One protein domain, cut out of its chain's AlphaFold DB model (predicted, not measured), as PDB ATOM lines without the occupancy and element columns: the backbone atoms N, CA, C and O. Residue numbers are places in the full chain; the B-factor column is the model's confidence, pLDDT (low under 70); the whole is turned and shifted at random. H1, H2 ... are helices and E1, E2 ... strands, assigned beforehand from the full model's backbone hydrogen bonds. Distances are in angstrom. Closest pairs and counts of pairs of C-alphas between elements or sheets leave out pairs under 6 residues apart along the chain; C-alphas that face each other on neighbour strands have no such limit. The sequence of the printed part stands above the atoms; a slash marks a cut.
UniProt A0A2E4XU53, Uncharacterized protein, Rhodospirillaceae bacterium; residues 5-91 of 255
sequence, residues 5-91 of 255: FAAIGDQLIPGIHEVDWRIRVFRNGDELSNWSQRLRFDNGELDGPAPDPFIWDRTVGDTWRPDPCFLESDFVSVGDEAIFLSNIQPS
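Overview. This is residues 5 to 91 of the 255 residues of an uncharacterized protein of Rhodospirillaceae bacterium (UniProt A0A2E4XU53). A long, twisted ribbon of three antiparallel strands, with E1 between E2 and E3, has the short helix H1 over one face near the end where E1 begins. The unnamed stretch 43 to 69 runs back the length of the ribbon beside E2, and its residues 61 to 66 stick out at the other end; residues 78 to 91 form a looping tail near the H1 end. The printed part has 87 residues, with one named helix and three named strands in the order H1, E1, E2, E3; the sheet order is E2, E1, E3. The class is mostly strand, with 38 residues, under half, in named elements. The whole is loose, with a radius of gyration of the C-alphas of 15.4 A, and spans 47 by 26 by 23 A.

Arrangement. E1, residues 16 to 27, is the inner strand. E2, residues 30 to 42, is its antiparallel neighbour at 164 degrees, and the two form a hairpin; N 23 and O 35 are 2.8 A apart, within hydrogen-bond range. E2 bends by 52 degrees at residue 33. E3, residues 70 to 77, is antiparallel to E1 at 160 degrees, with N 22 and O 74 at 2.8 A. E2 and E3 are edge strands and apart. H1, residues 5 to 9, is on the sheet at a height of 9.0 A, only just over E1, on which 3 of its 5 C-alphas fall. The closest C-alphas of H1 and E2 are those of Gly 9 and Phe 41, 6.9 A apart. In H1 every O i to N i+4 pair is within hydrogen-bond range.

Along the chain. E1 is 36.3 A long, from C-alpha 16 at (59.786, -69.151, -88.423). E2 measures 36.1 A and E3 23.1 A, ending with C-alpha 77 at (56.217, -72.641, -77.810). H1 measures 6.0 A.

Size, cuts and confidence. The C-alphas farthest apart, those of Pro 14 and Thr 63, are 47.0 A apart. The printed part has no cut. The link from E2 to E3 is long, with 27 residues. Mean pLDDT of the printed part is 84.2; residues 58 to 67 and 88 to 91 are under 70.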
ATOM      1  N   PHE A   5      63.790 -83.918 -83.791       84.81
ATOM      2  CA  PHE A   5      63.439 -82.567 -84.247       84.81
ATOM      3  C   PHE A   5      62.696 -82.519 -85.574       84.81
ATOM      4  O   PHE A   5      61.850 -81.650 -85.723       84.81
ATOM      5  N   ALA A   6      62.921 -83.468 -86.487       84.75
ATOM      6  CA  ALA A   6      62.104 -83.565 -87.699       84.75
ATOM      7  C   ALA A   6      60.623 -83.804 -87.351       84.75
ATOM      8  O   ALA A   6      59.751 -83.101 -87.839       84.75
ATOM      9  N   ALA A   7      60.347 -84.706 -86.402       83.62
ATOM     10  CA  ALA A   7      58.984 -84.976 -85.947       83.62
ATOM     11  C   ALA A   7      58.371 -83.805 -85.155       83.62
ATOM     12  O   ALA A   7      57.149 -83.703 -85.082       83.62
ATOM     13  N   ILE A   8      59.194 -82.936 -84.550       88.06
ATOM     14  CA  ILE A   8      58.725 -81.666 -83.968       88.06
ATOM     15  C   ILE A   8      58.361 -80.692 -85.091       88.06
ATOM     16  O   ILE A   8      57.276 -80.122 -85.082       88.06
ATOM     17  N   GLY A   9      59.262 -80.541 -86.060       90.31
ATOM     18  CA  GLY A   9      59.122 -79.693 -87.233       90.31
ATOM     19  C   GLY A   9      57.866 -79.967 -88.048       90.31
ATOM     20  O   GLY A   9      57.112 -79.043 -88.340       90.31
ATOM     21  N   ASP A  10      57.580 -81.247 -88.305       87.94
ATOM     22  CA  ASP A  10      56.372 -81.722 -88.994       87.94
ATOM     23  C   ASP A  10      55.064 -81.314 -88.287       87.94
ATOM     24  O   ASP A  10      53.985 -81.358 -88.878       87.94
ATOM     25  N   GLN A  11      55.137 -80.952 -87.001       88.69
ATOM     26  CA  GLN A  11      53.992 -80.496 -86.221       88.69
ATOM     27  C   GLN A  11      53.877 -78.978 -86.125       88.69
ATOM     28  O   GLN A  11      52.918 -78.511 -85.513       88.69
ATOM     29  N   LEU A  12      54.796 -78.204 -86.692       91.50
ATOM     30  CA  LEU A  12      54.721 -76.747 -86.680       91.50
ATOM     31  C   LEU A  12      53.898 -76.228 -87.863       91.50
ATOM     32  O   LEU A  12      53.865 -76.822 -88.941       91.50
ATOM     33  N   ILE A  13      53.218 -75.098 -87.669       93.56
ATOM     34  CA  ILE A  13      52.674 -74.332 -88.794       93.56
ATOM     35  C   ILE A  13      53.831 -73.795 -89.665       93.56
ATOM     36  O   ILE A  13      54.935 -73.601 -89.158       93.56
ATOM     37  N   PRO A  14      53.611 -73.545 -90.971       95.06
ATOM     38  CA  PRO A  14      54.629 -72.928 -91.816       95.06
ATOM     39  C   PRO A  14      55.026 -71.543 -91.295       95.06
ATOM     40  O   PRO A  14      54.156 -70.724 -90.988       95.06
ATOM     41  N   GLY A  15      56.327 -71.269 -91.251       94.50
ATOM     42  CA  GLY A  15      56.872 -70.028 -90.713       94.50
ATOM     43  C   GLY A  15      58.146 -70.238 -89.906       94.50
ATOM     44  O   GLY A  15      58.688 -71.341 -89.831       94.50
ATOM     45  N   ILE A  16      58.626 -69.148 -89.312       96.31
ATOM     46  CA  ILE A  16      59.786 -69.151 -88.423       96.31
ATOM     47  C   ILE A  16      59.279 -69.166 -86.986       96.31
ATOM     48  O   ILE A  16      58.561 -68.250 -86.580       96.31
ATOM     49  N   HIS A  17      59.679 -70.175 -86.217       96.06
ATOM     50  CA  HIS A  17      59.189 -70.395 -84.859       96.06
ATOM     51  C   HIS A  17      60.316 -70.733 -83.888       96.06
ATOM     52  O   HIS A  17      61.313 -71.353 -84.254       96.06
ATOM     53  N   GLU A  18      60.128 -70.354 -82.626       95.69
ATOM     54  CA  GLU A  18      61.014 -70.735 -81.529       95.69
ATOM     55  C   GLU A  18      60.298 -71.686 -80.568       95.69
ATOM     56  O   GLU A  18      59.159 -71.458 -80.148       95.69
ATOM     57  N   VAL A  19      60.990 -72.761 -80.199       94.00
ATOM     58  CA  VAL A  19      60.500 -73.812 -79.307       94.00
ATOM     59  C   VAL A  19      61.540 -74.042 -78.217       94.00
ATOM     60  O   VAL A  19      62.713 -74.270 -78.507       94.00
ATOM     61  N   ASP A  20      61.125 -74.030 -76.955       93.56
ATOM     62  CA  ASP A  20      61.953 -74.508 -75.853       93.56
ATOM     63  C   ASP A  20      61.810 -76.036 -75.749       93.56
ATOM     64  O   ASP A  20      60.727 -76.553 -75.458       93.56
ATOM     65  N   TRP A  21      62.910 -76.762 -75.945       91.81
ATOM     66  CA  TRP A  21      63.024 -78.166 -75.557       91.81
ATOM     67  C   TRP A  21      63.429 -78.233 -74.088       91.81
ATOM     68  O   TRP A  21      64.485 -77.728 -73.710       91.81
ATOM     69  N   ARG A  22      62.576 -78.819 -73.247       91.25
ATOM     70  CA  ARG A  22      62.754 -78.877 -71.793       91.25
ATOM     71  C   ARG A  22      62.855 -80.319 -71.341       91.25
ATOM     72  O   ARG A  22      62.067 -81.158 -71.768       91.25
ATOM     73  N   ILE A  23      63.799 -80.585 -70.451       89.88
ATOM     74  CA  ILE A  23      63.988 -81.876 -69.807       89.88
ATOM     75  C   ILE A  23      63.984 -81.678 -68.298       89.88
ATOM     76  O   ILE A  23      64.785 -80.916 -67.756       89.88
ATOM     77  N   ARG A  24      63.085 -82.385 -67.617       90.62
ATOM     78  CA  ARG A  24      62.922 -82.320 -66.162       90.62
ATOM     79  C   ARG A  24      63.080 -83.702 -65.559       90.62
ATOM     80  O   ARG A  24      62.554 -84.669 -66.104       90.62
ATOM     81  N   VAL A  25      63.797 -83.802 -64.444       89.88
ATOM     82  CA  VAL A  25      64.031 -85.074 -63.747       89.88
ATOM     83  C   VAL A  25      63.393 -85.030 -62.376       89.88
ATOM     84  O   VAL A  25      63.663 -84.121 -61.599       89.88
ATOM     85  N   PHE A  26      62.587 -86.041 -62.069       89.62
ATOM     86  CA  PHE A  26      61.825 -86.117 -60.832       89.62
ATOM     87  C   PHE A  26      62.202 -87.344 -60.011       89.62
ATOM     88  O   PHE A  26      62.429 -88.433 -60.550       89.62
ATOM     89  N   ARG A  27      62.215 -87.184 -58.686       86.75
ATOM     90  CA  ARG A  27      62.355 -88.279 -57.723       86.75
ATOM     91  C   ARG A  27      61.580 -87.935 -56.459       86.75
ATOM     92  O   ARG A  27      61.836 -86.912 -55.844       86.75
ATOM     93  N   ASN A  28      60.683 -88.825 -56.037       85.38
ATOM     94  CA  ASN A  28      59.966 -88.720 -54.759       85.38
ATOM     95  C   ASN A  28      59.278 -87.363 -54.497       85.38
ATOM     96  O   ASN A  28      59.171 -86.946 -53.348       85.38
ATOM     97  N   GLY A  29      58.774 -86.700 -55.541       87.88
ATOM     98  CA  GLY A  29      58.128 -85.390 -55.432       87.88
ATOM     99  C   GLY A  29      59.035 -84.206 -55.769       87.88
ATOM    100  O   GLY A  29      58.516 -83.137 -56.094       87.88
ATOM    101  N   ASP A  30      60.354 -84.403 -55.753       88.69
ATOM    102  CA  ASP A  30      61.340 -83.353 -55.988       88.69
ATOM    103  C   ASP A  30      61.756 -83.297 -57.463       88.69
ATOM    104  O   ASP A  30      62.025 -84.325 -58.091       88.69
ATOM    105  N   GLU A  31      61.850 -82.082 -58.005       90.69
ATOM    106  CA  GLU A  31      62.501 -81.813 -59.289       90.69
ATOM    107  C   GLU A  31      64.014 -81.710 -59.050       90.69
ATOM    108  O   GLU A  31      64.501 -80.760 -58.440       90.69
ATOM    109  N   LEU A  32      64.759 -82.721 -59.493       88.88
ATOM    110  CA  LEU A  32      66.208 -82.815 -59.314       88.88
ATOM    111  C   LEU A  32      66.988 -82.018 -60.362       88.88
ATOM    112  O   LEU A  32      68.135 -81.646 -60.127       88.88
ATOM    113  N   SER A  33      66.401 -81.809 -61.539       89.31
ATOM    114  CA  SER A  33      67.003 -81.023 -62.614       89.31
ATOM    115  C   SER A  33      65.944 -80.484 -63.553       89.31
ATOM    116  O   SER A  33      64.910 -81.117 -63.777       89.31
ATOM    117  N   ASN A  34      66.264 -79.327 -64.118       92.12
ATOM    118  CA  ASN A  34      65.480 -78.614 -65.101       92.12
ATOM    119  C   ASN A  34      66.442 -78.038 -66.137       92.12
ATOM    120  O   ASN A  34      67.098 -77.021 -65.913       92.12
ATOM    121  N   TRP A  35      66.582 -78.758 -67.239       93.00
ATOM    122  CA  TRP A  35      67.411 -78.371 -68.363       93.00
ATOM    123  C   TRP A  35      66.519 -77.880 -69.496       93.00
ATOM    124  O   TRP A  35      65.447 -78.433 -69.742       93.00
ATOM    125  N   SER A  36      66.965 -76.856 -70.215       93.44
ATOM    126  CA  SER A  36      66.239 -76.364 -71.378       93.44
ATOM    127  C   SER A  36      67.174 -75.817 -72.437       93.44
ATOM    128  O   SER A  36      68.146 -75.136 -72.106       93.44
ATOM    129  N   GLN A  37      66.811 -76.017 -73.699       93.25
ATOM    130  CA  GLN A  37      67.475 -75.414 -74.842       93.25
ATOM    131  C   GLN A  37      66.450 -74.804 -75.794       93.25
ATOM    132  O   GLN A  37      65.430 -75.418 -76.109       93.25
ATOM    133  N   ARG A  38      66.741 -73.591 -76.271       94.38
ATOM    134  CA  ARG A  38      65.938 -72.934 -77.299       94.38
ATOM    135  C   ARG A  38      66.325 -73.444 -78.677       94.38
ATOM    136  O   ARG A  38      67.502 -73.438 -79.030       94.38
ATOM    137  N   LEU A  39      65.321 -73.854 -79.436       94.31
ATOM    138  CA  LEU A  39      65.428 -74.340 -80.801       94.31
ATOM    139  C   LEU A  39      64.679 -73.383 -81.722       94.31
ATOM    140  O   LEU A  39      63.588 -72.919 -81.386       94.31
ATOM    141  N   ARG A  40      65.258 -73.108 -82.885       95.75
ATOM    142  CA  ARG A  40      64.639 -72.300 -83.930       95.75
ATOM    143  C   ARG A  40      64.301 -73.200 -85.104       95.75
ATOM    144  O   ARG A  40      65.116 -74.030 -85.493       95.75
ATOM    145  N   PHE A  41      63.105 -73.039 -85.644       95.69
ATOM    146  CA  PHE A  41      62.640 -73.759 -86.817       95.69
ATOM    147  C   PHE A  41      62.266 -72.766 -87.916       95.69
ATOM    148  O   PHE A  41      61.638 -71.749 -87.623       95.69
ATOM    149  N   ASP A  42      62.623 -73.072 -89.158       96.56
ATOM    150  CA  ASP A  42      62.192 -72.365 -90.363       96.56
ATOM    151  C   ASP A  42      61.446 -73.354 -91.262       96.56
ATOM    152  O   ASP A  42      62.010 -74.333 -91.741       96.56
ATOM    153  N   ASN A  43      60.142 -73.133 -91.434       94.50
ATOM    154  CA  ASN A  43      59.247 -74.001 -92.199       94.50
ATOM    155  C   ASN A  43      59.328 -75.483 -91.786       94.50
ATOM    156  O   ASN A  43      59.273 -76.379 -92.623       94.50
ATOM    157  N   GLY A  44      59.443 -75.731 -90.477       92.19
ATOM    158  CA  GLY A  44      59.538 -77.074 -89.900       92.19
ATOM    159  C   GLY A  44      60.952 -77.667 -89.915       92.19
ATOM    160  O   GLY A  44      61.195 -78.672 -89.257       92.19
ATOM    161  N   GLU A  45      61.922 -77.043 -90.576       94.25
ATOM    162  CA  GLU A  45      63.316 -77.482 -90.513       94.25
ATOM    163  C   GLU A  45      64.035 -76.810 -89.346       94.25
ATOM    164  O   GLU A  45      63.817 -75.635 -89.063       94.25
ATOM    165  N   LEU A  46      64.887 -77.553 -88.636       94.31
ATOM    166  CA  LEU A  46      65.700 -76.981 -87.566       94.31
ATOM    167  C   LEU A  46      66.711 -75.991 -88.172       94.31
ATOM    168  O   LEU A  46      67.598 -76.392 -88.925       94.31
ATOM    169  N   ASP A  47      66.587 -74.719 -87.807       94.31
ATOM    170  CA  ASP A  47      67.466 -73.633 -88.241       94.31
ATOM    171  C   ASP A  47      68.650 -73.518 -87.272       94.31
ATOM    172  O   ASP A  47      68.556 -72.918 -86.195       94.31
ATOM    173  N   GLY A  48      69.762 -74.163 -87.631       88.81
ATOM    174  CA  GLY A  48      71.005 -74.138 -86.865       88.81
ATOM    175  C   GLY A  48      71.687 -75.504 -86.736       88.81
ATOM    176  O   GLY A  48      71.294 -76.479 -87.381       88.81
ATOM    177  N   PRO A  49      72.754 -75.593 -85.922       87.12
ATOM    178  CA  PRO A  49      73.395 -76.867 -85.629       87.12
ATOM    179  C   PRO A  49      72.460 -77.785 -84.832       87.12
ATOM    180  O   PRO A  49      71.515 -77.338 -84.182       87.12
ATOM    181  N   ALA A  50      72.770 -79.084 -84.835       85.12
ATOM    182  CA  ALA A  50      72.112 -80.018 -83.930       85.12
ATOM    183  C   ALA A  50      72.304 -79.551 -82.471       85.12
ATOM    184  O   ALA A  50      73.426 -79.194 -82.106       85.12
ATOM    185  N   PRO A  51      71.242 -79.538 -81.648       87.38
ATOM    186  CA  PRO A  51      71.335 -79.103 -80.265       87.38
ATOM    187  C   PRO A  51      72.156 -80.078 -79.430       87.38
ATOM    188  O   PRO A  51      72.306 -81.257 -79.774       87.38
ATOM    189  N   ASP A  52      72.654 -79.572 -78.308       86.19
ATOM    190  CA  ASP A  52      73.444 -80.367 -77.388       86.19
ATOM    191  C   ASP A  52      72.551 -81.429 -76.737       86.19
ATOM    192  O   ASP A  52      71.387 -81.168 -76.407       86.19
ATOM    193  N   PRO A  53      73.060 -82.653 -76.538       85.00
ATOM    194  CA  PRO A  53      72.305 -83.661 -75.823       85.00
ATOM    195  C   PRO A  53      72.176 -83.260 -74.353       85.00
ATOM    196  O   PRO A  53      73.127 -82.795 -73.725       85.00
ATOM    197  N   PHE A  54      71.019 -83.545 -73.763       85.94
ATOM    198  CA  PHE A  54      70.917 -83.573 -72.314       85.94
ATOM    199  C   PHE A  54      71.757 -84.722 -71.750       85.94
ATOM    200  O   PHE A  54      71.603 -85.880 -72.149       85.94
ATOM    201  N   ILE A  55      72.622 -84.400 -70.790       84.88
ATOM    202  CA  ILE A  55      73.459 -85.367 -70.083       84.88
ATOM    203  C   ILE A  55      73.026 -85.381 -68.620       84.88
ATOM    204  O   ILE A  55      73.146 -84.381 -67.915       84.88
ATOM    205  N   TRP A  56      72.530 -86.530 -68.159       80.19
ATOM    206  CA  TRP A  56      72.218 -86.737 -66.748       80.19
ATOM    207  C   TRP A  56      73.490 -87.073 -65.964       80.19
ATOM    208  O   TRP A  56      74.101 -88.122 -66.195       80.19
ATOM    209  N   ASP A  57      73.879 -86.198 -65.035       73.12
ATOM    210  CA  ASP A  57      75.010 -86.436 -64.137       73.12
ATOM    211  C   ASP A  57      74.651 -87.508 -63.097       73.12
ATOM    212  O   ASP A  57      73.819 -87.312 -62.207       73.12
ATOM    213  N   ARG A  58      75.294 -88.671 -63.227       61.62
ATOM    214  CA  ARG A  58      75.065 -89.844 -62.376       61.62
ATOM    215  C   ARG A  58      75.554 -89.654 -60.939       61.62
ATOM    216  O   ARG A  58      75.044 -90.320 -60.046       61.62
ATOM    217  N   THR A  59      76.447 -88.694 -60.676       57.00
ATOM    218  CA  THR A  59      76.987 -88.450 -59.324       57.00
ATOM    219  C   THR A  59      75.919 -88.005 -58.310       57.00
ATOM    220  O   THR A  59      76.121 -88.115 -57.098       57.00
ATOM    221  N   VAL A  60      74.728 -87.610 -58.776       52.62
ATOM    222  CA  VAL A  60      73.551 -87.324 -57.943       52.62
ATOM    223  C   VAL A  60      72.746 -88.610 -57.657       52.62
ATOM    224  O   VAL A  60      71.676 -88.873 -58.216       52.62
ATOM    225  N   GLY A  61      73.228 -89.406 -56.696       49.34
ATOM    226  CA  GLY A  61      72.474 -90.526 -56.103       49.34
ATOM    227  C   GLY A  61      72.785 -91.920 -56.661       49.34
ATOM    228  O   GLY A  61      71.876 -92.739 -56.748       49.34
ATOM    229  N   ASP A  62      74.055 -92.171 -56.980       43.38
ATOM    230  CA  ASP A  62      74.587 -93.287 -57.784       43.38
ATOM    231  C   ASP A  62      74.684 -94.669 -57.097       43.38
ATOM    232  O   ASP A  62      75.566 -95.476 -57.386       43.38
ATOM    233  N   THR A  63      73.783 -94.982 -56.171       50.16
ATOM    234  CA  THR A  63      73.570 -96.376 -55.756       50.16
ATOM    235  C   THR A  63      72.192 -96.784 -56.229       50.16
ATOM    236  O   THR A  63      71.272 -95.978 -56.125       50.16
ATOM    237  N   TRP A  64      72.023 -97.998 -56.760       49.06
ATOM    238  CA  TRP A  64      70.695 -98.557 -57.016       49.06
ATOM    239  C   TRP A  64      69.818 -98.306 -55.785       49.06
ATOM    240  O   TRP A  64      70.083 -98.818 -54.694       49.06
ATOM    241  N   ARG A  65      68.842 -97.408 -55.932       57.50
ATOM    242  CA  ARG A  65      67.886 -97.080 -54.882       57.50
ATOM    243  C   ARG A  65      66.570 -97.757 -55.246       57.50
ATOM    244  O   ARG A  65      66.212 -97.760 -56.421       57.50
ATOM    245  N   PRO A  66      65.804 -98.248 -54.259       55.38
ATOM    246  CA  PRO A  66      64.452 -98.761 -54.493       55.38
ATOM    247  C   PRO A  66      63.491 -97.715 -55.101       55.38
ATOM    248  O   PRO A  66      62.415 -98.073 -55.577       55.38
ATOM    249  N   ASP A  67      63.891 -96.439 -55.123       69.62
ATOM    250  CA  ASP A  67      63.109 -95.318 -55.635       69.62
ATOM    251  C   ASP A  67      63.678 -94.808 -56.976       69.62
ATOM    252  O   ASP A  67      64.592 -93.969 -56.987       69.62
ATOM    253  N   PRO A  68      63.168 -95.291 -58.125       79.44
ATOM    254  CA  PRO A  68      63.600 -94.804 -59.431       79.44
ATOM    255  C   PRO A  68      63.217 -93.331 -59.645       79.44
ATOM    256  O   PRO A  68      62.203 -92.839 -59.145       79.44
ATOM    257  N   CYS A  69      64.022 -92.626 -60.442       85.25
ATOM    258  CA  CYS A  69      63.637 -91.345 -61.034       85.25
ATOM    259  C   CYS A  69      62.928 -91.560 -62.375       85.25
ATOM    260  O   CYS A  69      63.133 -92.578 -63.037       85.25
ATOM    261  N   PHE A  70      62.156 -90.568 -62.807       87.25
ATOM    262  CA  PHE A  70      61.701 -90.475 -64.193       87.25
ATOM    263  C   PHE A  70      62.049 -89.107 -64.776       87.25
ATOM    264  O   PHE A  70      62.315 -88.152 -64.045       87.25
ATOM    265  N   LEU A  71      62.065 -89.045 -66.104       87.62
ATOM    266  CA  LEU A  71      62.376 -87.849 -66.869       87.62
ATOM    267  C   LEU A  71      61.176 -87.488 -67.745       87.62
ATOM    268  O   LEU A  71      60.594 -88.359 -68.391       87.62
ATOM    269  N   GLU A  72      60.827 -86.206 -67.772       87.44
ATOM    270  CA  GLU A  72      59.863 -85.631 -68.710       87.44
ATOM    271  C   GLU A  72      60.613 -84.822 -69.767       87.44
ATOM    272  O   GLU A  72      61.528 -84.070 -69.433       87.44
ATOM    273  N   SER A  73      60.230 -84.989 -71.035       85.19
ATOM    274  CA  SER A  73      60.749 -84.207 -72.159       85.19
ATOM    275  C   SER A  73      59.590 -83.509 -72.854       85.19
ATOM    276  O   SER A  73      58.712 -84.169 -73.413       85.19
ATOM    277  N   ASP A  74      59.637 -82.182 -72.868       85.75
ATOM    278  CA  ASP A  74      58.588 -81.318 -73.397       85.75
ATOM    279  C   ASP A  74      59.136 -80.415 -74.506       85.75
ATOM    280  O   ASP A  74      60.286 -79.979 -74.458       85.75
ATOM    281  N   PHE A  75      58.288 -80.097 -75.480       87.44
ATOM    282  CA  PHE A  75      58.538 -79.074 -76.494       87.44
ATOM    283  C   PHE A  75      57.461 -78.008 -76.343       87.44
ATOM    284  O   PHE A  75      56.273 -78.309 -76.465       87.44
ATOM    285  N   VAL A  76      57.867 -76.786 -76.011       90.06
ATOM    286  CA  VAL A  76      56.952 -75.702 -75.639       90.06
ATOM    287  C   VAL A  76      57.201 -74.495 -76.529       90.06
ATOM    288  O   VAL A  76      58.346 -74.099 -76.727       90.06
ATOM    289  N   SER A  77      56.137 -73.890 -77.051       92.38
ATOM    290  CA  SER A  77      56.217 -72.641 -77.810       92.38
ATOM    291  C   SER A  77      56.786 -71.517 -76.949       92.38
ATOM    292  O   SER A  77      56.324 -71.298 -75.825       92.38
ATOM    293  N   VAL A  78      57.749 -70.766 -77.476       93.69
ATOM    294  CA  VAL A  78      58.198 -69.536 -76.815       93.69
ATOM    295  C   VAL A  78      57.070 -68.500 -76.884       93.69
ATOM    296  O   VAL A  78      56.429 -68.342 -77.916       93.69
ATOM    297  N   GLY A  79      56.789 -67.817 -75.770       88.19
ATOM    298  CA  GLY A  79      55.754 -66.775 -75.716       88.19
ATOM    299  C   GLY A  79      54.304 -67.277 -75.738       88.19
ATOM    300  O   GLY A  79      53.406 -66.472 -75.960       88.19
ATOM    301  N   ASP A  80      54.072 -68.576 -75.499       82.25
ATOM    302  CA  ASP A  80      52.739 -69.212 -75.498       82.25
ATOM    303  C   ASP A  80      51.977 -69.083 -76.835       82.25
ATOM    304  O   ASP A  80      50.744 -69.087 -76.886       82.25
ATOM    305  N   GLU A  81      52.715 -68.982 -77.943       88.88
ATOM    306  CA  GLU A  81      52.143 -68.922 -79.284       88.88
ATOM    307  C   GLU A  81      51.567 -70.276 -79.736       88.88
ATOM    308  O   GLU A  81      52.160 -71.340 -79.557       88.88
ATOM    309  N   ALA A  82      50.413 -70.251 -80.407       91.44
ATOM    310  CA  ALA A  82      49.775 -71.447 -80.959       91.44
ATOM    311  C   ALA A  82      50.421 -71.874 -82.292       91.44
ATOM    312  O   ALA A  82      49.827 -71.725 -83.358       91.44
ATOM    313  N   ILE A  83      51.650 -72.389 -82.221       92.75
ATOM    314  CA  ILE A  83      52.472 -72.758 -83.391       92.75
ATOM    315  C   ILE A  83      52.393 -74.243 -83.765       92.75
ATOM    316  O   ILE A  83      52.796 -74.616 -84.861       92.75
ATOM    317  N   PHE A  84      51.871 -75.096 -82.880       90.06
ATOM    318  CA  PHE A  84      51.719 -76.528 -83.143       90.06
ATOM    319  C   PHE A  84      50.370 -76.837 -83.811       90.06
ATOM    320  O   PHE A  84      49.313 -76.422 -83.336       90.06
ATOM    321  N   LEU A  85      50.396 -77.637 -84.878       86.75
ATOM    322  CA  LEU A  85      49.233 -78.123 -85.629       86.75
ATOM    323  C   LEU A  85      48.308 -79.014 -84.791       86.75
ATOM    324  O   LEU A  85      47.116 -79.135 -85.078       86.75
ATOM    325  N   SER A  86      48.853 -79.684 -83.774       78.38
ATOM    326  CA  SER A  86      48.088 -80.550 -82.885       78.38
ATOM    327  C   SER A  86      48.767 -80.696 -81.525       78.38
ATOM    328  O   SER A  86      49.968 -80.498 -81.397       78.38
ATOM    329  N   ASN A  87      48.007 -81.154 -80.529       70.19
ATOM    330  CA  ASN A  87      48.547 -81.552 -79.225       70.19
ATOM    331  C   ASN A  87      48.975 -83.036 -79.198       70.19
ATOM    332  O   ASN A  87      49.107 -83.624 -78.122       70.19
ATOM    333  N   ILE A  88      49.088 -83.690 -80.362       69.00
ATOM    334  CA  ILE A  88      49.544 -85.079 -80.446       69.00
ATOM    335  C   ILE A  88      51.053 -85.067 -80.261       69.00
ATOM    336  O   ILE A  88      51.764 -84.512 -81.084       69.00
ATOM    337  N   GLN A  89      51.547 -85.710 -79.206       68.38
ATOM    338  CA  GLN A  89      52.983 -85.771 -78.961       68.38
ATOM    339  C   GLN A  89      53.714 -86.444 -80.144       68.38
ATOM    340  O   GLN A  89      53.280 -87.512 -80.588       68.38
ATOM    341  N   PRO A  90      54.816 -85.856 -80.632       68.38
ATOM    342  CA  PRO A  90      55.709 -86.472 -81.606       68.38
ATOM    343  C   PRO A  90      56.152 -87.857 -81.132       68.38
ATOM    344  O   PRO A  90      56.582 -88.024 -79.990       68.38
ATOM    345  N   SER A  91      56.028 -88.863 -81.996       65.69
ATOM    346  CA  SER A  91      56.401 -90.234 -81.653       65.69
ATOM    347  C   SER A  91      57.891 -90.437 -81.888       65.69
ATOM    348  O   SER A  91      58.345 -90.452 -83.031       65.69
TER     349      SER A  91